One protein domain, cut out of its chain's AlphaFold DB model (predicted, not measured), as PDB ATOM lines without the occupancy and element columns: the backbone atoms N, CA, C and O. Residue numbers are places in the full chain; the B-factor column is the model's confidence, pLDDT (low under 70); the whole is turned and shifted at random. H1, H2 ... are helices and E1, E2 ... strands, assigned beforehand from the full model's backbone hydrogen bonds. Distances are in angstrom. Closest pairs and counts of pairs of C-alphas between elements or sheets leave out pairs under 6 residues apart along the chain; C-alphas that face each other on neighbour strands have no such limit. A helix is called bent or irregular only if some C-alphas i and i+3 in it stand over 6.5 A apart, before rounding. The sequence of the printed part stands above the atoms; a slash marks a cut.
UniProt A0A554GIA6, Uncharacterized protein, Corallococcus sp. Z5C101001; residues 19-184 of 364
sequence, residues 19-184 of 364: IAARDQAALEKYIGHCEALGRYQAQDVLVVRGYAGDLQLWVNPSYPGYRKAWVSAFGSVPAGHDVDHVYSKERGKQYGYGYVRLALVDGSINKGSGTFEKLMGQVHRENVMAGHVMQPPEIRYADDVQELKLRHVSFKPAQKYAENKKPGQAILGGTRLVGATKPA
ATOM      1  N   ILE A  19      95.235 -31.489 -41.067       94.31
ATOM      2  CA  ILE A  19      96.086 -30.925 -42.133       94.31
ATOM      3  C   ILE A  19      95.896 -31.568 -43.514       94.31
ATOM      4  O   ILE A  19      96.246 -30.950 -44.518       94.31
ATOM      5  N   ALA A  20      95.332 -32.777 -43.590       96.19
ATOM      6  CA  ALA A  20      94.913 -33.403 -44.845       96.19
ATOM      7  C   ALA A  20      93.616 -34.192 -44.635       96.19
ATOM      8  O   ALA A  20      93.372 -34.700 -43.541       96.19
ATOM      9  N   ALA A  21      92.793 -34.287 -45.674       96.81
ATOM     10  CA  ALA A  21      91.511 -34.973 -45.651       96.81
ATOM     11  C   ALA A  21      91.323 -35.799 -46.917       96.81
ATOM     12  O   ALA A  21      91.712 -35.384 -48.013       96.81
ATOM     13  N   ARG A  22      90.753 -36.995 -46.758       96.19
ATOM     14  CA  ARG A  22      90.518 -37.912 -47.875       96.19
ATOM     15  C   ARG A  22      89.565 -37.294 -48.895       96.19
ATOM     16  O   ARG A  22      89.829 -37.364 -50.087       96.19
ATOM     17  N   ASP A  23      88.500 -36.664 -48.417       96.69
ATOM     18  CA  ASP A  23      87.434 -36.096 -49.234       96.69
ATOM     19  C   ASP A  23      86.675 -34.996 -48.463       96.69
ATOM     20  O   ASP A  23      87.015 -34.648 -47.328       96.69
ATOM     21  N   GLN A  24      85.642 -34.432 -49.097       96.69
ATOM     22  CA  GLN A  24      84.778 -33.419 -48.489       96.69
ATOM     23  C   GLN A  24      84.002 -33.970 -47.283       96.69
ATOM     24  O   GLN A  24      83.812 -33.250 -46.305       96.69
ATOM     25  N   ALA A  25      83.582 -35.239 -47.309       96.00
ATOM     26  CA  ALA A  25      82.820 -35.832 -46.212       96.00
ATOM     27  C   ALA A  25      83.668 -35.938 -44.935       96.00
ATOM     28  O   ALA A  25      83.166 -35.694 -43.837       96.00
ATOM     29  N   ALA A  26      84.965 -36.229 -45.065       95.00
ATOM     30  CA  ALA A  26      85.909 -36.187 -43.955       95.00
ATOM     31  C   ALA A  26      86.048 -34.763 -43.380       95.00
ATOM     32  O   ALA A  26      85.998 -34.584 -42.164       95.00
ATOM     33  N   LEU A  27      86.153 -33.733 -44.227       95.06
ATOM     34  CA  LEU A  27      86.182 -32.339 -43.760       95.06
ATOM     35  C   LEU A  27      84.905 -31.974 -42.985       95.06
ATOM     36  O   LEU A  27      84.986 -31.424 -41.885       95.06
ATOM     37  N   GLU A  28      83.740 -32.347 -43.516       93.56
ATOM     38  CA  GLU A  28      82.435 -32.101 -42.890       93.56
ATOM     39  C   GLU A  28      82.242 -32.836 -41.568       93.56
ATOM     40  O   GLU A  28      81.602 -32.302 -40.666       93.56
ATOM     41  N   LYS A  29      82.799 -34.043 -41.447       92.00
ATOM     42  CA  LYS A  29      82.711 -34.881 -40.250       92.00
ATOM     43  C   LYS A  29      83.622 -34.400 -39.124       92.00
ATOM     44  O   LYS A  29      83.221 -34.451 -37.965       92.00
ATOM     45  N   TYR A  30      84.849 -33.991 -39.442       88.25
ATOM     46  CA  TYR A  30      85.886 -33.754 -38.431       88.25
ATOM     47  C   TYR A  30      86.181 -32.282 -38.160       88.25
ATOM     48  O   TYR A  30      86.739 -31.967 -37.111       88.25
ATOM     49  N   ILE A  31      85.857 -31.389 -39.094       89.44
ATOM     50  CA  ILE A  31      86.312 -29.997 -39.038       89.44
ATOM     51  C   ILE A  31      85.125 -29.050 -38.998       89.44
ATOM     52  O   ILE A  31      85.010 -28.258 -38.062       89.44
ATOM     53  N   GLY A  32      84.251 -29.117 -40.001       90.81
ATOM     54  CA  GLY A  32      83.097 -28.236 -40.086       90.81
ATOM     55  C   GLY A  32      82.536 -28.087 -41.494       90.81
ATOM     56  O   GLY A  32      82.791 -28.894 -42.380       90.81
ATOM     57  N   HIS A  33      81.726 -27.057 -41.704       92.31
ATOM     58  CA  HIS A  33      80.939 -26.919 -42.925       92.31
ATOM     59  C   HIS A  33      81.807 -26.543 -44.134       92.31
ATOM     60  O   HIS A  33      82.599 -25.604 -44.056       92.31
ATOM     61  N   CYS A  34      81.631 -27.257 -45.248       95.25
ATOM     62  CA  CYS A  34      82.351 -27.012 -46.494       95.25
ATOM     63  C   CYS A  34      81.550 -26.109 -47.442       95.25
ATOM     64  O   CYS A  34      80.385 -26.355 -47.749       95.25
ATOM     65  N   GLU A  35      82.213 -25.087 -47.967       92.31
ATOM     66  CA  GLU A  35      81.670 -24.118 -48.908       92.31
ATOM     67  C   GLU A  35      82.568 -24.064 -50.160       92.31
ATOM     68  O   GLU A  35      83.799 -24.059 -50.073       92.31
ATOM     69  N   ALA A  36      81.967 -24.002 -51.347       92.44
ATOM     70  CA  ALA A  36      82.700 -23.790 -52.589       92.44
ATOM     71  C   ALA A  36      83.080 -22.308 -52.730       92.44
ATOM     72  O   ALA A  36      82.255 -21.417 -52.502       92.44
ATOM     73  N   LEU A  37      84.320 -22.037 -53.147       91.81
ATOM     74  CA  LEU A  37      84.845 -20.679 -53.294       91.81
ATOM     75  C   LEU A  37      84.561 -20.127 -54.698       91.81
ATOM     76  O   LEU A  37      85.271 -20.447 -55.647       91.81
ATOM     77  N   GLY A  38      83.570 -19.248 -54.842       91.38
ATOM     78  CA  GLY A  38      83.293 -18.493 -56.067       91.38
ATOM     79  C   GLY A  38      83.336 -19.328 -57.354       91.38
ATOM     80  O   GLY A  38      82.473 -20.174 -57.596       91.38
ATOM     81  N   ARG A  39      84.346 -19.054 -58.192       91.12
ATOM     82  CA  ARG A  39      84.570 -19.708 -59.496       91.12
ATOM     83  C   ARG A  39      85.359 -21.021 -59.433       91.12
ATOM     84  O   ARG A  39      85.536 -21.653 -60.469       91.12
ATOM     85  N   TYR A  40      85.911 -21.379 -58.277       94.81
ATOM     86  CA  TYR A  40      86.700 -22.598 -58.130       94.81
ATOM     87  C   TYR A  40      85.773 -23.811 -58.020       94.81
ATOM     88  O   TYR A  40      84.685 -23.729 -57.444       94.81
ATOM     89  N   GLN A  41      86.199 -24.936 -58.592       96.06
ATOM     90  CA  GLN A  41      85.471 -26.193 -58.464       96.06
ATOM     91  C   GLN A  41      85.658 -26.749 -57.051       96.06
ATOM     92  O   GLN A  41      86.761 -26.690 -56.508       96.06
ATOM     93  N   ALA A  42      84.597 -27.321 -56.476       95.25
ATOM     94  CA  ALA A  42      84.637 -27.883 -55.124       95.25
ATOM     95  C   ALA A  42      85.732 -28.953 -54.984       95.25
ATOM     96  O   ALA A  42      86.467 -28.928 -54.009       95.25
ATOM     97  N   GLN A  43      85.913 -29.799 -56.007       96.81
ATOM     98  CA  GLN A  43      86.958 -30.832 -56.053       96.81
ATOM     99  C   GLN A  43      88.398 -30.293 -55.972       96.81
ATOM    100  O   GLN A  43      89.314 -31.055 -55.666       96.81
ATOM    101  N   ASP A  44      88.600 -29.011 -56.296       97.62
ATOM    102  CA  ASP A  44      89.911 -28.359 -56.313       97.62
ATOM    103  C   ASP A  44      90.128 -27.502 -55.066       97.62
ATOM    104  O   ASP A  44      91.245 -27.426 -54.555       97.62
ATOM    105  N   VAL A  45      89.082 -26.810 -54.603       97.44
ATOM    106  CA  VAL A  45      89.164 -25.812 -53.534       97.44
ATOM    107  C   VAL A  45      87.882 -25.806 -52.707       97.44
ATOM    108  O   VAL A  45      86.790 -25.572 -53.231       97.44
ATOM    109  N   LEU A  46      88.042 -25.930 -51.393       97.44
ATOM    110  CA  LEU A  46      86.983 -25.769 -50.405       97.44
ATOM    111  C   LEU A  46      87.389 -24.747 -49.346       97.44
ATOM    112  O   LEU A  46      88.501 -24.773 -48.816       97.44
ATOM    113  N   VAL A  47      86.455 -23.870 -49.000       94.75
ATOM    114  CA  VAL A  47      86.512 -23.112 -47.752       94.75
ATOM    115  C   VAL A  47      85.813 -23.949 -46.695       94.75
ATOM    116  O   VAL A  47      84.680 -24.375 -46.892       94.75
ATOM    117  N   VAL A  48      86.478 -24.188 -45.573       93.94
ATOM    118  CA  VAL A  48      85.905 -24.930 -44.452       93.94
ATOM    119  C   VAL A  48      85.723 -23.973 -43.291       93.94
ATOM    120  O   VAL A  48      86.681 -23.357 -42.825       93.94
ATOM    121  N   ARG A  49      84.483 -23.850 -42.825       87.69
ATOM    122  CA  ARG A  49      84.147 -23.148 -41.591       87.69
ATOM    123  C   ARG A  49      84.151 -24.157 -40.457       87.69
ATOM    124  O   ARG A  49      83.214 -24.945 -40.331       87.69
ATOM    125  N   GLY A  50      85.213 -24.146 -39.659       84.44
ATOM    126  CA  GLY A  50      85.367 -25.051 -38.532       84.44
ATOM    127  C   GLY A  50      84.262 -24.866 -37.492       84.44
ATOM    128  O   GLY A  50      83.679 -23.787 -37.367       84.44
ATOM    129  N   TYR A  51      83.985 -25.899 -36.694       74.00
ATOM    130  CA  TYR A  51      83.013 -25.812 -35.592       74.00
ATOM    131  C   TYR A  51      83.393 -24.773 -34.524       74.00
ATOM    132  O   TYR A  51      82.537 -24.315 -33.769       74.00
ATOM    133  N   ALA A  52      84.668 -24.381 -34.462       73.06
ATOM    134  CA  ALA A  52      85.144 -23.285 -33.622       73.06
ATOM    135  C   ALA A  52      84.888 -21.889 -34.233       73.06
ATOM    136  O   ALA A  52      85.144 -20.885 -33.571       73.06
ATOM    137  N   GLY A  53      84.365 -21.821 -35.461       75.19
ATOM    138  CA  GLY A  53      84.090 -20.590 -36.202       75.19
ATOM    139  C   GLY A  53      85.258 -20.091 -37.055       75.19
ATOM    140  O   GLY A  53      85.123 -19.061 -37.715       75.19
ATOM    141  N   ASP A  54      86.387 -20.798 -37.069       79.62
ATOM    142  CA  ASP A  54      87.549 -20.452 -37.877       79.62
ATOM    143  C   ASP A  54      87.325 -20.773 -39.360       79.62
ATOM    144  O   ASP A  54      86.685 -21.758 -39.724       79.62
ATOM    145  N   LEU A  55      87.851 -19.916 -40.234       83.25
ATOM    146  CA  LEU A  55      87.828 -20.132 -41.676       83.25
ATOM    147  C   LEU A  55      89.152 -20.744 -42.112       83.25
ATOM    148  O   LEU A  55      90.220 -20.247 -41.771       83.25
ATOM    149  N   GLN A  56      89.076 -21.810 -42.896       93.12
ATOM    150  CA  GLN A  56      90.230 -22.537 -43.405       93.12
ATOM    151  C   GLN A  56      90.095 -22.706 -44.916       93.12
ATOM    152  O   GLN A  56      88.987 -22.870 -45.423       93.12
ATOM    153  N   LEU A  57      91.215 -22.699 -45.638       95.62
ATOM    154  CA  LEU A  57      91.232 -23.011 -47.065       95.62
ATOM    155  C   LEU A  57      91.908 -24.359 -47.288       95.62
ATOM    156  O   LEU A  57      93.043 -24.580 -46.863       95.62
ATOM    157  N   TRP A  58      91.189 -25.244 -47.961       97.69
ATOM    158  CA  TRP A  58      91.594 -26.603 -48.268       97.69
ATOM    159  C   TRP A  58      91.631 -26.766 -49.779       97.69
ATOM    160  O   TRP A  58      90.701 -26.362 -50.475       97.69
ATOM    161  N   VAL A  59      92.718 -27.324 -50.297       98.25
ATOM    162  CA  VAL A  59      92.919 -27.471 -51.740       98.25
ATOM    163  C   VAL A  59      93.306 -28.889 -52.093       98.25
ATOM    164  O   VAL A  59      93.975 -29.574 -51.321       98.25
ATOM    165  N   ASN A  60      92.922 -29.315 -53.286       98.12
ATOM    166  CA  ASN A  60      93.415 -30.550 -53.852       98.12
ATOM    167  C   ASN A  60      94.942 -30.473 -54.009       98.12
ATOM    168  O   ASN A  60      95.433 -29.508 -54.604       98.12
ATOM    169  N   PRO A  61      95.717 -31.468 -53.541       96.88
ATOM    170  CA  PRO A  61      97.178 -31.456 -53.663       96.88
ATOM    171  C   PRO A  61      97.688 -31.325 -55.106       96.88
ATOM    172  O   PRO A  61      98.833 -30.932 -55.344       96.88
ATOM    173  N   SER A  62      96.860 -31.682 -56.090       96.81
ATOM    174  CA  SER A  62      97.158 -31.559 -57.520       96.81
ATOM    175  C   SER A  62      96.772 -30.222 -58.132       96.81
ATOM    176  O   SER A  62      97.150 -29.977 -59.274       96.81
ATOM    177  N   TYR A  63      96.091 -29.346 -57.398       97.62
ATOM    178  CA  TYR A  63      95.629 -28.069 -57.915       97.62
ATOM    179  C   TYR A  63      96.760 -27.017 -57.930       97.62
ATOM    180  O   TYR A  63      97.178 -26.526 -56.879       97.62
ATOM    181  N   PRO A  64      97.261 -26.597 -59.110       96.06
ATOM    182  CA  PRO A  64      98.390 -25.667 -59.188       96.06
ATOM    183  C   PRO A  64      98.001 -24.222 -58.838       96.06
ATOM    184  O   PRO A  64      98.861 -23.394 -58.546       96.06
ATOM    185  N   GLY A  65      96.705 -23.890 -58.867       97.06
ATOM    186  CA  GLY A  65      96.192 -22.534 -58.663       97.06
ATOM    187  C   GLY A  65      95.981 -22.136 -57.200       97.06
ATOM    188  O   GLY A  65      95.301 -21.140 -56.943       97.06
ATOM    189  N   TYR A  66      96.518 -22.890 -56.240       96.38
ATOM    190  CA  TYR A  66      96.208 -22.747 -54.814       96.38
ATOM    191  C   TYR A  66      96.522 -21.347 -54.250       96.38
ATOM    192  O   TYR A  66      95.734 -20.794 -53.489       96.38
ATOM    193  N   ARG A  67      97.603 -20.694 -54.703       95.56
ATOM    194  CA  ARG A  67      97.945 -19.318 -54.292       95.56
ATOM    195  C   ARG A  67      96.919 -18.288 -54.780       95.56
ATOM    196  O   ARG A  67      96.590 -17.349 -54.063       95.56
ATOM    197  N   LYS A  68      96.360 -18.477 -55.984       95.94
ATOM    198  CA  LYS A  68      95.268 -17.630 -56.504       95.94
ATOM    199  C   LYS A  68      93.967 -17.876 -55.737       95.94
ATOM    200  O   LYS A  68      93.227 -16.928 -55.480       95.94
ATOM    201  N   ALA A  69      93.706 -19.128 -55.355       94.25
ATOM    202  CA  ALA A  69      92.578 -19.472 -54.495       94.25
ATOM    203  C   ALA A  69      92.702 -18.808 -53.118       94.25
ATOM    204  O   ALA A  69      91.740 -18.191 -52.669       94.25
ATOM    205  N   TRP A  70      93.896 -18.821 -52.516       94.62
ATOM    206  CA  TRP A  70      94.173 -18.092 -51.276       94.62
ATOM    207  C   TRP A  70      93.857 -16.610 -51.403       94.62
ATOM    208  O   TRP A  70      93.074 -16.084 -50.617       94.62
ATOM    209  N   VAL A  71      94.396 -15.946 -52.429       91.31
ATOM    210  CA  VAL A  71      94.150 -14.511 -52.632       91.31
ATOM    211  C   VAL A  71      92.667 -14.206 -52.828       91.31
ATOM    212  O   VAL A  71      92.163 -13.209 -52.320       91.31
ATOM    213  N   SER A  72      91.941 -15.094 -53.506       86.62
ATOM    214  CA  SER A  72      90.496 -14.959 -53.673       86.62
ATOM    215  C   SER A  72      89.705 -15.169 -52.379       86.62
ATOM    216  O   SER A  72      88.630 -14.590 -52.248       86.62
ATOM    217  N   ALA A  73      90.179 -16.016 -51.463       86.38
ATOM    218  CA  ALA A  73      89.508 -16.288 -50.196       86.38
ATOM    219  C   ALA A  73      89.825 -15.221 -49.140       86.38
ATOM    220  O   ALA A  73      88.919 -14.734 -48.466       86.38
ATOM    221  N   PHE A  74      91.101 -14.854 -49.012       86.44
ATOM    222  CA  PHE A  74      91.635 -14.112 -47.867       86.44
ATOM    223  C   PHE A  74      92.368 -12.812 -48.228       86.44
ATOM    224  O   PHE A  74      92.776 -12.087 -47.326       86.44
ATOM    225  N   GLY A  75      92.516 -12.479 -49.514       88.19
ATOM    226  CA  GLY A  75      93.209 -11.267 -49.964       88.19
ATOM    227  C   GLY A  75      94.711 -11.451 -50.207       88.19
ATOM    228  O   GLY A  75      95.236 -12.564 -50.241       88.19
ATOM    229  N   SER A  76      95.414 -10.345 -50.452       88.00
ATOM    230  CA  SER A  76      96.836 -10.366 -50.806       88.00
ATOM    231  C   SER A  76      97.710 -11.004 -49.719       88.00
ATOM    232  O   SER A  76      97.465 -10.875 -48.523       88.00
ATOM    233  N   VAL A  77      98.765 -11.691 -50.159       87.00
ATOM    234  CA  VAL A  77      99.787 -12.276 -49.283       87.00
ATOM    235  C   VAL A  77     100.706 -11.150 -48.787       87.00
ATOM    236  O   VAL A  77     101.268 -10.447 -49.633       87.00
ATOM    237  N   PRO A  78     100.869 -10.949 -47.466       86.75
ATOM    238  CA  PRO A  78     101.782  -9.945 -46.925       86.75
ATOM    239  C   PRO A  78     103.234 -10.167 -47.366       86.75
ATOM    240  O   PRO A  78     103.661 -11.295 -47.613       86.75
ATOM    241  N   ALA A  79     104.024  -9.092 -47.411       87.19
ATOM    242  CA  ALA A  79     105.460  -9.200 -47.654       87.19
ATOM    243  C   ALA A  79     106.132 -10.094 -46.591       87.19
ATOM    244  O   ALA A  79     105.706 -10.134 -45.435       87.19
ATOM    245  N   GLY A  80     107.161 -10.845 -46.993       87.19
ATOM    246  CA  GLY A  80     107.861 -11.798 -46.120       87.19
ATOM    247  C   GLY A  80     107.127 -13.123 -45.880       87.19
ATOM    248  O   GLY A  80     107.704 -14.022 -45.276       87.19
ATOM    249  N   HIS A  81     105.902 -13.279 -46.387       87.62
ATOM    250  CA  HIS A  81     105.100 -14.487 -46.217       87.62
ATOM    251  C   HIS A  81     104.897 -15.223 -47.535       87.62
ATOM    252  O   HIS A  81     104.969 -14.643 -48.622       87.62
ATOM    253  N   ASP A  82     104.584 -16.506 -47.420       90.25
ATOM    254  CA  ASP A  82     104.152 -17.329 -48.532       90.25
ATOM    255  C   ASP A  82     102.921 -18.151 -48.161       90.25
ATOM    256  O   ASP A  82     102.619 -18.369 -46.991       90.25
ATOM    257  N   VAL A  83     102.184 -18.590 -49.172       91.88
ATOM    258  CA  VAL A  83     101.092 -19.544 -48.987       91.88
ATOM    259  C   VAL A  83     101.664 -20.915 -49.265       91.88
ATOM    260  O   VAL A  83     102.183 -21.149 -50.357       91.88
ATOM    261  N   ASP A  84     101.535 -21.820 -48.308       92.06
ATOM    262  CA  ASP A  84     102.036 -23.179 -48.450       92.06
ATOM    263  C   ASP A  84     101.015 -24.214 -47.974       92.06
ATOM    264  O   ASP A  84     100.060 -23.914 -47.250       92.06
ATOM    265  N   HIS A  85     101.218 -25.448 -48.415       93.25
ATOM    266  CA  HIS A  85     100.485 -26.598 -47.932       93.25
ATOM    267  C   HIS A  85     101.051 -27.010 -46.574       93.25
ATOM    268  O   HIS A  85     102.251 -27.241 -46.421       93.25
ATOM    269  N   VAL A  86     100.181 -27.140 -45.573       91.56
ATOM    270  CA  VAL A  86     100.606 -27.573 -44.235       91.56
ATOM    271  C   VAL A  86     101.134 -29.007 -44.295       91.56
ATOM    272  O   VAL A  86     102.164 -29.323 -43.703       91.56
ATOM    273  N   TYR A  87     100.456 -29.864 -45.060       91.62
ATOM    274  CA  TYR A  87     100.944 -31.188 -45.430       91.62
ATOM    275  C   TYR A  87     101.602 -31.137 -46.814       91.62
ATOM    276  O   TYR A  87     101.077 -30.494 -47.714       91.62
ATOM    277  N   SER A  88     102.720 -31.835 -47.022       89.81
ATOM    278  CA  SER A  88     103.392 -31.860 -48.333       89.81
ATOM    279  C   SER A  88     102.421 -32.267 -49.447       89.81
ATOM    280  O   SER A  88     101.753 -33.302 -49.347       89.81
ATOM    281  N   LYS A  89     102.357 -31.478 -50.530       91.75
ATOM    282  CA  LYS A  89     101.452 -31.747 -51.659       91.75
ATOM    283  C   LYS A  89     101.787 -33.078 -52.338       91.75
ATOM    284  O   LYS A  89     100.883 -33.833 -52.676       91.75
ATOM    285  N   GLU A  90     103.069 -33.414 -52.497       89.12
ATOM    286  CA  GLU A  90     103.519 -34.679 -53.082       89.12
ATOM    287  C   GLU A  90     103.039 -35.859 -52.243       89.12
ATOM    288  O   GLU A  90     102.520 -36.832 -52.788       89.12
ATOM    289  N   ARG A  91     103.139 -35.745 -50.914       86.50
ATOM    290  CA  ARG A  91     102.624 -36.769 -49.999       86.50
ATOM    291  C   ARG A  91     101.104 -36.832 -50.068       86.50
ATOM    292  O   ARG A  91     100.558 -37.921 -50.168       86.50
ATOM    293  N   GLY A  92     100.426 -35.687 -50.083       91.56
ATOM    294  CA  GLY A  92      98.983 -35.594 -50.301       91.56
ATOM    295  C   GLY A  92      98.528 -36.434 -51.497       91.56
ATOM    296  O   GLY A  92      97.645 -37.274 -51.353       91.56
ATOM    297  N   LYS A  93      99.211 -36.286 -52.641       91.69
ATOM    298  CA  LYS A  93      98.957 -37.074 -53.858       91.69
ATOM    299  C   LYS A  93      99.244 -38.559 -53.672       91.69
ATOM    300  O   LYS A  93      98.395 -39.378 -53.998       91.69
ATOM    301  N   GLN A  94     100.428 -38.900 -53.162       85.31
ATOM    302  CA  GLN A  94     100.864 -40.293 -52.988       85.31
ATOM    303  C   GLN A  94      99.931 -41.080 -52.068       85.31
ATOM    304  O   GLN A  94      99.609 -42.228 -52.349       85.31
ATOM    305  N   TYR A  95      99.469 -40.445 -50.993       86.00
ATOM    306  CA  TYR A  95      98.541 -41.046 -50.048       86.00
ATOM    307  C   TYR A  95      97.080 -40.950 -50.498       86.00
ATOM    308  O   TYR A  95      96.232 -41.478 -49.802       86.00
ATOM    309  N   GLY A  96      96.750 -40.309 -51.623       91.81
ATOM    310  CA  GLY A  96      95.367 -40.218 -52.104       91.81
ATOM    311  C   GLY A  96      94.463 -39.302 -51.271       91.81
ATOM    312  O   GLY A  96      93.261 -39.537 -51.179       91.81
ATOM    313  N   TYR A  97      95.023 -38.263 -50.648       95.75
ATOM    314  CA  TYR A  97      94.227 -37.219 -50.008       95.75
ATOM    315  C   TYR A  97      93.598 -36.305 -51.061       95.75
ATOM    316  O   TYR A  97      94.304 -35.715 -51.880       95.75
ATOM    317  N   GLY A  98      92.275 -36.149 -51.010       96.69
ATOM    318  CA  GLY A  98      91.539 -35.223 -51.864       96.69
ATOM    319  C   GLY A  98      91.774 -33.760 -51.504       96.69
ATOM    320  O   GLY A  98      91.692 -32.914 -52.386       96.69
ATOM    321  N   TYR A  99      92.114 -33.457 -50.245       98.00
ATOM    322  CA  TYR A  99      92.357 -32.089 -49.789       98.00
ATOM    323  C   TYR A  99      93.508 -31.989 -48.791       98.00
ATOM    324  O   TYR A  99      93.693 -32.840 -47.921       98.00
ATOM    325  N   VAL A 100      94.248 -30.890 -48.873       97.12
ATOM    326  CA  VAL A 100      95.277 -30.480 -47.921       97.12
ATOM    327  C   VAL A 100      95.030 -29.036 -47.506       97.12
ATOM    328  O   VAL A 100      94.657 -28.189 -48.321       97.12
ATOM    329  N   ARG A 101      95.236 -28.760 -46.221       96.12
ATOM    330  CA  ARG A 101      95.076 -27.427 -45.648       96.12
ATOM    331  C   ARG A 101      96.184 -26.495 -46.128       96.12
ATOM    332  O   ARG A 101      97.359 -26.865 -46.108       96.12
ATOM    333  N   LEU A 102      95.815 -25.272 -46.491       94.69
ATOM    334  CA  LEU A 102      96.757 -24.183 -46.722       94.69
ATOM    335  C   LEU A 102      96.972 -23.353 -45.459       94.69
ATOM    336  O   LEU A 102      96.063 -23.194 -44.642       94.69
ATOM    337  N   ALA A 103      98.159 -22.769 -45.349       90.94
ATOM    338  CA  ALA A 103      98.489 -21.777 -44.340       90.94
ATOM    339  C   ALA A 103      99.362 -20.665 -44.930       90.94
ATOM    340  O   ALA A 103     100.058 -20.853 -45.930       90.94
ATOM    341  N   LEU A 104      99.325 -19.506 -44.277       87.69
ATOM    342  CA  LEU A 104     100.251 -18.411 -44.525       87.69
ATOM    343  C   LEU A 104     101.498 -18.627 -43.664       87.69
ATOM    344  O   LEU A 104     101.422 -18.497 -42.450       87.69
ATOM    345  N   VAL A 105     102.628 -18.963 -44.266       86.06
ATOM    346  CA  VAL A 105     103.871 -19.280 -43.556       86.06
ATOM    347  C   VAL A 105     104.911 -18.185 -43.761       86.06
ATOM    348  O   VAL A 105     104.895 -17.484 -44.774       86.06
ATOM    349  N   ASP A 106     105.835 -18.039 -42.818       83.56
ATOM    350  CA  ASP A 106     107.017 -17.200 -43.018       83.56
ATOM    351  C   ASP A 106     107.869 -17.754 -44.177       83.56
ATOM    352  O   ASP A 106     108.188 -18.950 -44.241       83.56
ATOM    353  N   GLY A 107     108.245 -16.882 -45.116       80.50
ATOM    354  CA  GLY A 107     109.007 -17.262 -46.304       80.50
ATOM    355  C   GLY A 107     110.402 -17.822 -45.994       80.50
ATOM    356  O   GLY A 107     110.947 -18.580 -46.801       80.50
ATOM    357  N   SER A 108     110.988 -17.489 -44.839       79.75
ATOM    358  CA  SER A 108     112.266 -18.048 -44.380       79.75
ATOM    359  C   SER A 108     112.145 -19.525 -43.989       79.75
ATOM    360  O   SER A 108     113.025 -20.325 -44.311       79.75
ATOM    361  N   ILE A 109     111.018 -19.910 -43.387       72.75
ATOM    362  CA  ILE A 109     110.750 -21.268 -42.899       72.75
ATOM    363  C   ILE A 109     110.385 -22.199 -44.050       72.75
ATOM    364  O   ILE A 109     110.845 -23.343 -44.089       72.75
ATOM    365  N   ASN A 110     109.615 -21.701 -45.024       74.25
ATOM    366  CA  ASN A 110     109.208 -22.499 -46.181       74.25
ATOM    367  C   ASN A 110     110.429 -23.118 -46.897       74.25
ATOM    368  O   ASN A 110     110.454 -24.315 -47.194       74.25
ATOM    369  N   LYS A 111     111.509 -22.338 -47.050       69.38
ATOM    370  CA  LYS A 111     112.759 -22.767 -47.703       69.38
ATOM    371  C   LYS A 111     113.449 -23.956 -47.019       69.38
ATOM    372  O   LYS A 111     114.094 -24.740 -47.710       69.38
ATOM    373  N   GLY A 112     113.314 -24.117 -45.700       64.38
ATOM    374  CA  GLY A 112     113.945 -25.213 -44.953       64.38
ATOM    375  C   GLY A 112     113.200 -26.550 -45.045       64.38
ATOM    376  O   GLY A 112     113.803 -27.613 -44.900       64.38
ATOM    377  N   SER A 113     111.895 -26.520 -45.321       64.88
ATOM    378  CA  SER A 113     111.037 -27.709 -45.221       64.88
ATOM    379  C   SER A 113     111.209 -28.726 -46.360       64.88
ATOM    380  O   SER A 113     111.001 -29.923 -46.155       64.88
ATOM    381  N   GLY A 114     111.688 -28.295 -47.532       63.88
ATOM    382  CA  GLY A 114     111.829 -29.161 -48.711       63.88
ATOM    383  C   GLY A 114     112.816 -30.326 -48.541       63.88
ATOM    384  O   GLY A 114     112.672 -31.360 -49.194       63.88
ATOM    385  N   THR A 115     113.806 -30.207 -47.650       67.94
ATOM    386  CA  THR A 115     114.762 -31.295 -47.369       67.94
ATOM    387  C   THR A 115     114.094 -32.454 -46.628       67.94
ATOM    388  O   THR A 115     114.298 -33.616 -46.985       67.94
ATOM    389  N   PHE A 116     113.238 -32.148 -45.650       66.44
ATOM    390  CA  PHE A 116     112.475 -33.155 -44.909       66.44
ATOM    391  C   PHE A 116     111.459 -33.867 -45.803       66.44
ATOM    392  O   PHE A 116     111.303 -35.085 -45.716       66.44
ATOM    393  N   GLU A 117     110.813 -33.137 -46.713       66.44
ATOM    394  CA  GLU A 117     109.855 -33.720 -47.658       66.44
ATOM    395  C   GLU A 117     110.502 -34.773 -48.571       66.44
ATOM    396  O   GLU A 117     109.912 -35.832 -48.802       66.44
ATOM    397  N   LYS A 118     111.745 -34.544 -49.021       71.25
ATOM    398  CA  LYS A 118     112.502 -35.516 -49.829       71.25
ATOM    399  C   LYS A 118     112.794 -36.808 -49.065       71.25
ATOM    400  O   LYS A 118     112.522 -37.890 -49.590       71.25
ATOM    401  N   LEU A 119     113.307 -36.697 -47.838       69.06
ATOM    402  CA  LEU A 119     113.638 -37.850 -46.990       69.06
ATOM    403  C   LEU A 119     112.386 -38.680 -46.679       69.06
ATOM    404  O   LEU A 119     112.360 -39.900 -46.812       69.06
ATOM    405  N   MET A 120     111.290 -38.003 -46.372       65.81
ATOM    406  CA  MET A 120     110.031 -38.650 -46.033       65.81
ATOM    407  C   MET A 120     109.284 -39.239 -47.242       65.81
ATOM    408  O   MET A 120     108.447 -40.134 -47.075       65.81
ATOM    409  N   GLY A 121     109.571 -38.759 -48.456       68.25
ATOM    410  CA  GLY A 121     109.155 -39.390 -49.708       68.25
ATOM    411  C   GLY A 121     109.939 -40.671 -50.017       68.25
ATOM    412  O   GLY A 121     109.389 -41.587 -50.624       68.25
ATOM    413  N   GLN A 122     111.195 -40.769 -49.570       73.38
ATOM    414  CA  GLN A 122     111.982 -42.000 -49.669       73.38
ATOM    415  C   GLN A 122     111.415 -43.102 -48.767       73.38
ATOM    416  O   GLN A 122     111.122 -44.184 -49.269       73.38
ATOM    417  N   VAL A 123     111.132 -42.790 -47.498       69.81
ATOM    418  CA  VAL A 123     110.516 -43.737 -46.546       69.81
ATOM    419  C   VAL A 123     109.191 -44.301 -47.074       69.81
ATOM    420  O   VAL A 123     108.907 -45.486 -46.932       69.81
ATOM    421  N   HIS A 124     108.366 -43.472 -47.726       68.62
ATOM    422  CA  HIS A 124     107.121 -43.949 -48.337       68.62
ATOM    423  C   HIS A 124     107.377 -44.996 -49.430       68.62
ATOM    424  O   HIS A 124     106.723 -46.037 -49.435       68.62
ATOM    425  N   ARG A 125     108.337 -44.744 -50.334       73.75
ATOM    426  CA  ARG A 125     108.693 -45.702 -51.393       73.75
ATOM    427  C   ARG A 125     109.186 -47.022 -50.812       73.75
ATOM    428  O   ARG A 125     108.758 -48.070 -51.278       73.75
ATOM    429  N   GLU A 126     110.029 -46.964 -49.787       76.06
ATOM    430  CA  GLU A 126     110.554 -48.150 -49.100       76.06
ATOM    431  C   GLU A 126     109.426 -48.976 -48.462       76.06
ATOM    432  O   GLU A 126     109.362 -50.187 -48.667       76.06
ATOM    433  N   ASN A 127     108.465 -48.327 -47.794       71.56
ATOM    434  CA  ASN A 127     107.308 -49.012 -47.208       71.56
ATOM    435  C   ASN A 127     106.409 -49.676 -48.261       71.56
ATOM    436  O   ASN A 127     105.948 -50.800 -48.059       71.56
ATOM    437  N   VAL A 128     106.166 -49.007 -49.392       74.00
ATOM    438  CA  VAL A 128     105.385 -49.584 -50.499       74.00
ATOM    439  C   VAL A 128     106.121 -50.770 -51.124       74.00
ATOM    440  O   VAL A 128     105.502 -51.801 -51.377       74.00
ATOM    441  N   MET A 129     107.440 -50.668 -51.326       74.19
ATOM    442  CA  MET A 129     108.264 -51.779 -51.826       74.19
ATOM    443  C   MET A 129     108.266 -52.983 -50.876       74.19
ATOM    444  O   MET A 129     108.305 -54.120 -51.339       74.19
ATOM    445  N   ALA A 130     108.167 -52.745 -49.568       77.12
ATOM    446  CA  ALA A 130     108.011 -53.787 -48.556       77.12
ATOM    447  C   ALA A 130     106.591 -54.398 -48.502       77.12
ATOM    448  O   ALA A 130     106.326 -55.271 -47.678       77.12
ATOM    449  N   GLY A 131     105.667 -53.960 -49.366       78.00
ATOM    450  CA  GLY A 131     104.300 -54.481 -49.441       78.00
ATOM    451  C   GLY A 131     103.343 -53.906 -48.394       78.00
ATOM    452  O   GLY A 131     102.238 -54.425 -48.223       78.00
ATOM    453  N   HIS A 132     103.724 -52.839 -47.685       71.94
ATOM    454  CA  HIS A 132     102.827 -52.192 -46.733       71.94
ATOM    455  C   HIS A 132     101.744 -51.392 -47.464       71.94
ATOM    456  O   HIS A 132     102.023 -50.468 -48.231       71.94
ATOM    457  N   VAL A 133     100.478 -51.721 -47.189       68.44
ATOM    458  CA  VAL A 133      99.330 -50.971 -47.706       68.44
ATOM    459  C   VAL A 133      99.199 -49.668 -46.923       68.44
ATOM    460  O   VAL A 133      98.705 -49.640 -45.797       68.44
ATOM    461  N   MET A 134      99.616 -48.569 -47.539       67.00
ATOM    462  CA  MET A 134      99.480 -47.234 -46.967       67.00
ATOM    463  C   MET A 134      98.105 -46.652 -47.314       67.00
ATOM    464  O   MET A 134      97.992 -45.785 -48.178       67.00
ATOM    465  N   GLN A 135      97.037 -47.134 -46.671       67.19
ATOM    466  CA  GLN A 135      95.744 -46.456 -46.788       67.19
ATOM    467  C   GLN A 135      95.764 -45.163 -45.962       67.19
ATOM    468  O   GLN A 135      96.050 -45.220 -44.762       67.19
ATOM    469  N   PRO A 136      95.455 -43.994 -46.554       72.56
ATOM    470  CA  PRO A 136      95.368 -42.760 -45.787       72.56
ATOM    471  C   PRO A 136      94.232 -42.877 -44.760       72.56
ATOM    472  O   PRO A 136      93.131 -43.301 -45.129       72.56
ATOM    473  N   PRO A 137      94.408 -42.458 -43.496       86.19
ATOM    474  CA  PRO A 137      93.257 -42.192 -42.638       86.19
ATOM    475  C   PRO A 137      92.324 -41.152 -43.285       86.19
ATOM    476  O   PRO A 137      92.754 -40.376 -44.137       86.19
ATOM    477  N   GLU A 138      91.052 -41.111 -42.874       93.00
ATOM    478  CA  GLU A 138      90.087 -40.104 -43.362       93.00
ATOM    479  C   GLU A 138      90.599 -38.668 -43.148       93.00
ATOM    480  O   GLU A 138      90.437 -37.817 -44.022       93.00
ATOM    481  N   ILE A 139      91.279 -38.433 -42.021       93.19
ATOM    482  CA  ILE A 139      91.966 -37.186 -41.675       93.19
ATOM    483  C   ILE A 139      93.406 -37.482 -41.265       93.19
ATOM    484  O   ILE A 139      93.674 -38.396 -40.482       93.19
ATOM    485  N   ARG A 140      94.339 -36.669 -41.763       92.25
ATOM    486  CA  ARG A 140      95.697 -36.557 -41.231       92.25
ATOM    487  C   ARG A 140      95.761 -35.381 -40.272       92.25
ATOM    488  O   ARG A 140      95.373 -34.270 -40.633       92.25
ATOM    489  N   TYR A 141      96.326 -35.626 -39.100       89.38
ATOM    490  CA  TYR A 141      96.657 -34.594 -38.128       89.38
ATOM    491  C   TYR A 141      98.126 -34.182 -38.248       89.38
ATOM    492  O   TYR A 141      98.949 -34.966 -38.731       89.38
ATOM    493  N   ALA A 142      98.423 -32.950 -37.842       84.25
ATOM    494  CA  ALA A 142      99.775 -32.428 -37.747       84.25
ATOM    495  C   ALA A 142     100.628 -33.295 -36.818       84.25
ATOM    496  O   ALA A 142     100.178 -33.681 -35.740       84.25
ATOM    497  N   ASP A 143     101.842 -33.606 -37.266       79.94
ATOM    498  CA  ASP A 143     102.938 -34.011 -36.387       79.94
ATOM    499  C   ASP A 143     103.791 -32.791 -36.007       79.94
ATOM    500  O   ASP A 143     103.544 -31.682 -36.490       79.94
ATOM    501  N   ASP A 144     104.812 -32.993 -35.173       70.94
ATOM    502  CA  ASP A 144     105.685 -31.929 -34.664       70.94
ATOM    503  C   ASP A 144     106.265 -31.037 -35.778       70.94
ATOM    504  O   ASP A 144     106.415 -29.828 -35.603       70.94
ATOM    505  N   VAL A 145     106.546 -31.595 -36.963       72.31
ATOM    506  CA  VAL A 145     107.097 -30.828 -38.093       72.31
ATOM    507  C   VAL A 145     106.043 -29.896 -38.681       72.31
ATOM    508  O   VAL A 145     106.335 -28.740 -38.998       72.31
ATOM    509  N   GLN A 146     104.808 -30.373 -38.844       81.12
ATOM    510  CA  GLN A 146     103.731 -29.508 -39.323       81.12
ATOM    511  C   GLN A 146     103.265 -28.536 -38.244       81.12
ATOM    512  O   GLN A 146     102.942 -27.398 -38.573       81.12
ATOM    513  N   GLU A 147     103.291 -28.921 -36.968       74.62
ATOM    514  CA  GLU A 147     103.053 -27.985 -35.875       74.62
ATOM    515  C   GLU A 147     104.064 -26.842 -35.884       74.62
ATOM    516  O   GLU A 147     103.658 -25.697 -35.723       74.62
ATOM    517  N   LEU A 148     105.348 -27.101 -36.149       68.81
ATOM    518  CA  LEU A 148     106.341 -26.037 -36.321       68.81
ATOM    519  C   LEU A 148     105.964 -25.092 -37.472       68.81
ATOM    520  O   LEU A 148     105.945 -23.879 -37.268       68.81
ATOM    521  N   LYS A 149     105.572 -25.613 -38.649       73.56
ATOM    522  CA  LYS A 149     105.055 -24.767 -39.750       73.56
ATOM    523  C   LYS A 149     103.864 -23.911 -39.294       73.56
ATOM    524  O   LYS A 149     103.779 -22.744 -39.663       73.56
ATOM    525  N   LEU A 150     102.964 -24.479 -38.493       73.19
ATOM    526  CA  LEU A 150     101.746 -23.824 -38.011       73.19
ATOM    527  C   LEU A 150     101.992 -22.807 -36.881       73.19
ATOM    528  O   LEU A 150     101.284 -21.805 -36.806       73.19
ATOM    529  N   ARG A 151     102.997 -23.026 -36.024       65.69
ATOM    530  CA  ARG A 151     103.384 -22.114 -34.930       65.69
ATOM    531  C   ARG A 151     103.957 -20.796 -35.443       65.69
ATOM    532  O   ARG A 151     103.841 -19.779 -34.769       65.69
ATOM    533  N   HIS A 152     104.520 -20.800 -36.648       56.06
ATOM    534  CA  HIS A 152     105.073 -19.614 -37.300       56.06
ATOM    535  C   HIS A 152     104.131 -18.991 -38.341       56.06
ATOM    536  O   HIS A 152     104.570 -18.302 -39.262       56.06
ATOM    537  N   VAL A 153     102.824 -19.225 -38.212       57.31
ATOM    538  CA  VAL A 153     101.821 -18.555 -39.043       57.31
ATOM    539  C   VAL A 153     101.560 -17.167 -38.473       57.31
ATOM    540  O   VAL A 153     100.859 -17.000 -37.478       57.31
ATOM    541  N   SER A 154     102.127 -16.146 -39.110       42.78
ATOM    542  CA  SER A 154     102.131 -14.761 -38.616       42.78
ATOM    543  C   SER A 154     100.807 -14.003 -38.798       42.78
ATOM    544  O   SER A 154     100.797 -12.774 -38.877       42.78
ATOM    545  N   PHE A 155      99.668 -14.692 -38.875       38.34
ATOM    546  CA  PHE A 155      98.372 -14.044 -39.054       38.34
ATOM    547  C   PHE A 155      97.523 -14.120 -37.777       38.34
ATOM    548  O   PHE A 155      96.864 -15.116 -37.500       38.34
ATOM    549  N   LYS A 156      97.518 -13.022 -37.007       35.69
ATOM    550  CA  LYS A 156      96.560 -12.743 -35.922       35.69
ATOM    551  C   LYS A 156      95.565 -11.664 -36.372       35.69
ATOM    552  O   LYS A 156      95.801 -10.478 -36.137       35.69
ATOM    553  N   PRO A 157      94.448 -12.003 -37.025       33.53
ATOM    554  CA  PRO A 157      93.439 -11.005 -37.341       33.53
ATOM    555  C   PRO A 157      92.616 -10.662 -36.086       33.53
ATOM    556  O   PRO A 157      92.009 -11.537 -35.477       33.53
ATOM    557  N   ALA A 158      92.601  -9.379 -35.705       32.31
ATOM    558  CA  ALA A 158      91.758  -8.777 -34.660       32.31
ATOM    559  C   ALA A 158      91.575  -9.636 -33.390       32.31
ATOM    560  O   ALA A 158      90.507 -10.144 -33.051       32.31
ATOM    561  N   GLN A 159      92.689  -9.707 -32.681       34.22
ATOM    562  CA  GLN A 159      93.062 -10.294 -31.400       34.22
ATOM    563  C   GLN A 159      92.073 -10.251 -30.197       34.22
ATOM    564  O   GLN A 159      92.451 -10.635 -29.101       34.22
ATOM    565  N   LYS A 160      90.797  -9.856 -30.334       32.94
ATOM    566  CA  LYS A 160      89.838  -9.836 -29.201       32.94
ATOM    567  C   LYS A 160      88.842 -11.002 -29.142       32.94
ATOM    568  O   LYS A 160      88.251 -11.212 -28.086       32.94
ATOM    569  N   TYR A 161      88.643 -11.774 -30.215       35.53
ATOM    570  CA  TYR A 161      87.662 -12.877 -30.199       35.53
ATOM    571  C   TYR A 161      88.270 -14.236 -29.805       35.53
ATOM    572  O   TYR A 161      87.702 -14.939 -28.972       35.53
ATOM    573  N   ALA A 162      89.440 -14.596 -30.347       34.41
ATOM    574  CA  ALA A 162      90.070 -15.893 -30.068       34.41
ATOM    575  C   ALA A 162      90.840 -15.927 -28.735       34.41
ATOM    576  O   ALA A 162      90.772 -16.923 -28.017       34.41
ATOM    577  N   GLU A 163      91.504 -14.827 -28.360       36.34
ATOM    578  CA  GLU A 163      92.322 -14.765 -27.134       36.34
ATOM    579  C   GLU A 163      91.486 -14.831 -25.847       36.34
ATOM    580  O   GLU A 163      91.965 -15.322 -24.833       36.34
ATOM    581  N   ASN A 164      90.209 -14.435 -25.899       37.34
ATOM    582  CA  ASN A 164      89.331 -14.432 -24.725       37.34
ATOM    583  C   ASN A 164      88.574 -15.751 -24.497       37.34
ATOM    584  O   ASN A 164      87.944 -15.903 -23.452       37.34
ATOM    585  N   LYS A 165      88.568 -16.688 -25.463       36.19
ATOM    586  CA  LYS A 165      87.762 -17.920 -25.353       36.19
ATOM    587  C   LYS A 165      88.522 -19.235 -25.539       36.19
ATOM    588  O   LYS A 165      88.065 -20.218 -24.962       36.19
ATOM    589  N   LYS A 166      89.624 -19.296 -26.309       36.22
ATOM    590  CA  LYS A 166      90.397 -20.541 -26.547       36.22
ATOM    591  C   LYS A 166      91.881 -20.265 -26.887       36.22
ATOM    592  O   LYS A 166      92.214 -20.148 -28.068       36.22
ATOM    593  N   PRO A 167      92.786 -20.179 -25.896       30.11
ATOM    594  CA  PRO A 167      94.226 -20.043 -26.140       30.11
ATOM    595  C   PRO A 167      94.777 -21.278 -26.880       30.11
ATOM    596  O   PRO A 167      94.437 -22.402 -26.521       30.11
ATOM    597  N   GLY A 168      95.613 -21.084 -27.910       34.22
ATOM    598  CA  GLY A 168      96.346 -22.169 -28.592       34.22
ATOM    599  C   GLY A 168      95.839 -22.589 -29.981       34.22
ATOM    600  O   GLY A 168      96.538 -23.314 -30.683       34.22
ATOM    601  N   GLN A 169      94.680 -22.106 -30.443       36.78
ATOM    602  CA  GLN A 169      94.264 -22.302 -31.838       36.78
ATOM    603  C   GLN A 169      94.830 -21.179 -32.711       36.78
ATOM    604  O   GLN A 169      94.303 -20.066 -32.730       36.78
ATOM    605  N   ALA A 170      95.913 -21.467 -33.437       37.25
ATOM    606  CA  ALA A 170      96.380 -20.603 -34.513       37.25
ATOM    607  C   ALA A 170      95.202 -20.317 -35.465       37.25
ATOM    608  O   ALA A 170      94.578 -21.232 -36.012       37.25
ATOM    609  N   ILE A 171      94.864 -19.038 -35.633       45.12
ATOM    610  CA  ILE A 171      93.860 -18.590 -36.597       45.12
ATOM    611  C   ILE A 171      94.517 -18.667 -37.977       45.12
ATOM    612  O   ILE A 171      95.175 -17.746 -38.444       45.12
ATOM    613  N   LEU A 172      94.380 -19.827 -38.604       49.19
ATOM    614  CA  LEU A 172      95.076 -20.227 -39.831       49.19
ATOM    615  C   LEU A 172      94.299 -19.859 -41.109       49.19
ATOM    616  O   LEU A 172      94.462 -20.489 -42.153       49.19
ATOM    617  N   GLY A 173      93.448 -18.839 -41.030       43.41
ATOM    618  CA  GLY A 173      92.745 -18.245 -42.161       43.41
ATOM    619  C   GLY A 173      92.142 -16.897 -41.783       43.41
ATOM    620  O   GLY A 173      92.057 -16.539 -40.609       43.41
ATOM    621  N   GLY A 174      91.785 -16.101 -42.789       42.22
ATOM    622  CA  GLY A 174      91.215 -14.767 -42.592       42.22
ATOM    623  C   GLY A 174      90.044 -14.763 -41.599       42.22
ATOM    624  O   GLY A 174      89.195 -15.647 -41.658       42.22
ATOM    625  N   THR A 175      89.912 -13.742 -40.743       42.91
ATOM    626  CA  THR A 175      88.647 -13.516 -39.995       42.91
ATOM    627  C   THR A 175      87.494 -13.129 -40.904       42.91
ATOM    628  O   THR A 175      86.333 -13.173 -40.498       42.91
ATOM    629  N   ARG A 176      87.807 -12.720 -42.134       53.38
ATOM    630  CA  ARG A 176      86.840 -12.284 -43.121       53.38
ATOM    631  C   ARG A 176      87.149 -12.950 -44.448       53.38
ATOM    632  O   ARG A 176      88.233 -12.787 -45.003       53.38
ATOM    633  N   LEU A 177      86.167 -13.685 -44.942       60.22
ATOM    634  CA  LEU A 177      86.144 -14.153 -46.313       60.22
ATOM    635  C   LEU A 177      85.954 -12.937 -47.233       60.22
ATOM    636  O   LEU A 177      85.029 -12.148 -47.034       60.22
ATOM    637  N   VAL A 178      86.847 -12.767 -48.204       73.69
ATOM    638  CA  VAL A 178      86.768 -11.692 -49.209       73.69
ATOM    639  C   VAL A 178      85.995 -12.163 -50.443       73.69
ATOM    640  O   VAL A 178      85.293 -11.378 -51.076       73.69
ATOM    641  N   GLY A 179      86.103 -13.449 -50.780       63.81
ATOM    642  CA  GLY A 179      85.394 -14.057 -51.903       63.81
ATOM    643  C   GLY A 179      83.941 -14.414 -51.585       63.81
ATOM    644  O   GLY A 179      83.580 -14.653 -50.440       63.81
ATOM    645  N   ALA A 180      83.103 -14.511 -52.616       72.31
ATOM    646  CA  ALA A 180      81.780 -15.111 -52.472       72.31
ATOM    647  C   ALA A 180      81.910 -16.632 -52.301       72.31
ATOM    648  O   ALA A 180      82.635 -17.278 -53.064       72.31
ATOM    649  N   THR A 181      81.188 -17.212 -51.347       78.25
ATOM    650  CA  THR A 181      81.030 -18.664 -51.220       78.25
ATOM    651  C   THR A 181      79.605 -19.097 -51.529       78.25
ATOM    652  O   THR A 181      78.656 -18.319 -51.454       78.25
ATOM    653  N   LYS A 182      79.464 -20.365 -51.907       79.25
ATOM    654  CA  LYS A 182      78.179 -21.054 -52.039       79.25
ATOM    655  C   LYS A 182      78.272 -22.414 -51.345       79.25
ATOM    656  O   LYS A 182      79.378 -22.955 -51.285       79.25
ATOM    657  N   PRO A 183      77.162 -22.989 -50.856       78.56
ATOM    658  CA  PRO A 183      77.176 -24.347 -50.324       78.56
ATOM    659  C   PRO A 183      77.842 -25.293 -51.325       78.56
ATOM    660  O   PRO A 183      77.507 -25.278 -52.516       78.56
ATOM    661  N   ALA A 184      78.824 -26.070 -50.867       75.81
ATOM    662  CA  ALA A 184      79.426 -27.088 -51.712       75.81
ATOM    663  C   ALA A 184      78.365 -28.169 -51.944       75.81
ATOM    664  O   ALA A 184      77.948 -28.845 -51.005       75.81
TER     665      ALA A 184
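Overview. This is residues 19 to 184 of the 364 residues of an uncharacterized protein of Corallococcus sp. Z5C101001 (UniProt A0A554GIA6). A strongly twisted sheet of eight strands curls round helix H2, and the long helix H4 leaves the end of E6 and runs past H3 as an arm; residues 126 to 131, of which 126 to 129 belong to H4, stick out. H1 packs on E2 and E3, H5 lies beside E6, and a long unnamed stretch, residues 152 to 180, leads to E8 beside E2. The printed part has 166 residues with five named helices and eight named strands, in the order E1 H1 E2 E3 E4 H2 E5 H3 E6 H4 E7 H5 E8. The sheet is branched and antiparallel, and the class is mixed, helices and strands. The whole is compact, with a radius of gyration of the C-alphas of 15.7 A and spans of 50 by 34 by 30 A.

Arrangement. Start at E6, residues 99 to 106, which has three neighbours. On one side find E1, residues 19 to 21, and E5, residues 81 to 85; on the other side find E4, residues 55 to 59. Within hydrogen-bond range are N 21 and O 99 at 2.8 A, N 82 and O 105 at 2.8 A, and N 100 and O 59 at 2.8 A. E7, residues 139 to 141, is E1's other neighbour, with N 140 and O 20 at 2.8 A. E2, residues 32 to 37, E3, residues 45 to 50, and E4 form a meander, each strand the antiparallel neighbour of the one before; look at N 35 and O 47, 2.8 A, and N 48 and O 56, 2.8 A. E8, residues 181 to 183, is an edge strand beside E2, with N 36 and O 182 at 2.8 A. H1, residues 24 to 30, is on the sheet; its closest C-alphas to E2 are those of Glu 28 and Cys 34, 6.2 A. The sheet curls round H2, residues 66 to 74, where the closest C-alphas to E5 are those of Arg 67 and Val 83, 6.2 A. H3, residues 89 to 94, is over E6 at a height over the sheet of 9.7 A. H4, residues 107 to 129, only grazes the sheet with residues 107 to 110. H3 and H4 are close but not clearly touching, closest at the C-alphas of Arg 91 and Gly 121, 7.0 A. H5, residues 144 to 151, is on the sheet but over none of its strands. Every O i to N i+4 pair is within hydrogen-bond range in H1, H2, H3 and H5, and 13 of 19 are in H4.

Along the chain. Find C-alpha 19 at (96.086, -30.925, -42.133), where E1 begins. E6 spans 22.0 A, E3 15.5 A and E2 15.3 A. From C-alpha 107 at (109.007, -17.262, -46.304), H4 runs 35.0 A to C-alpha 129 at (108.264, -51.779, -51.826), with a kink of 32 degrees near residue 115; it is only just irregular, C-alphas 112 and 115 being 6.6 A apart.

Size, cuts and confidence. The two C-alphas farthest apart, of Ala 130 and Lys 160, are 51.3 A apart. The printed part has no cut, and H5 to E8 is the long link. The mean pLDDT of the printed part is 78.2; look for low values at residues 151 to 177, among others.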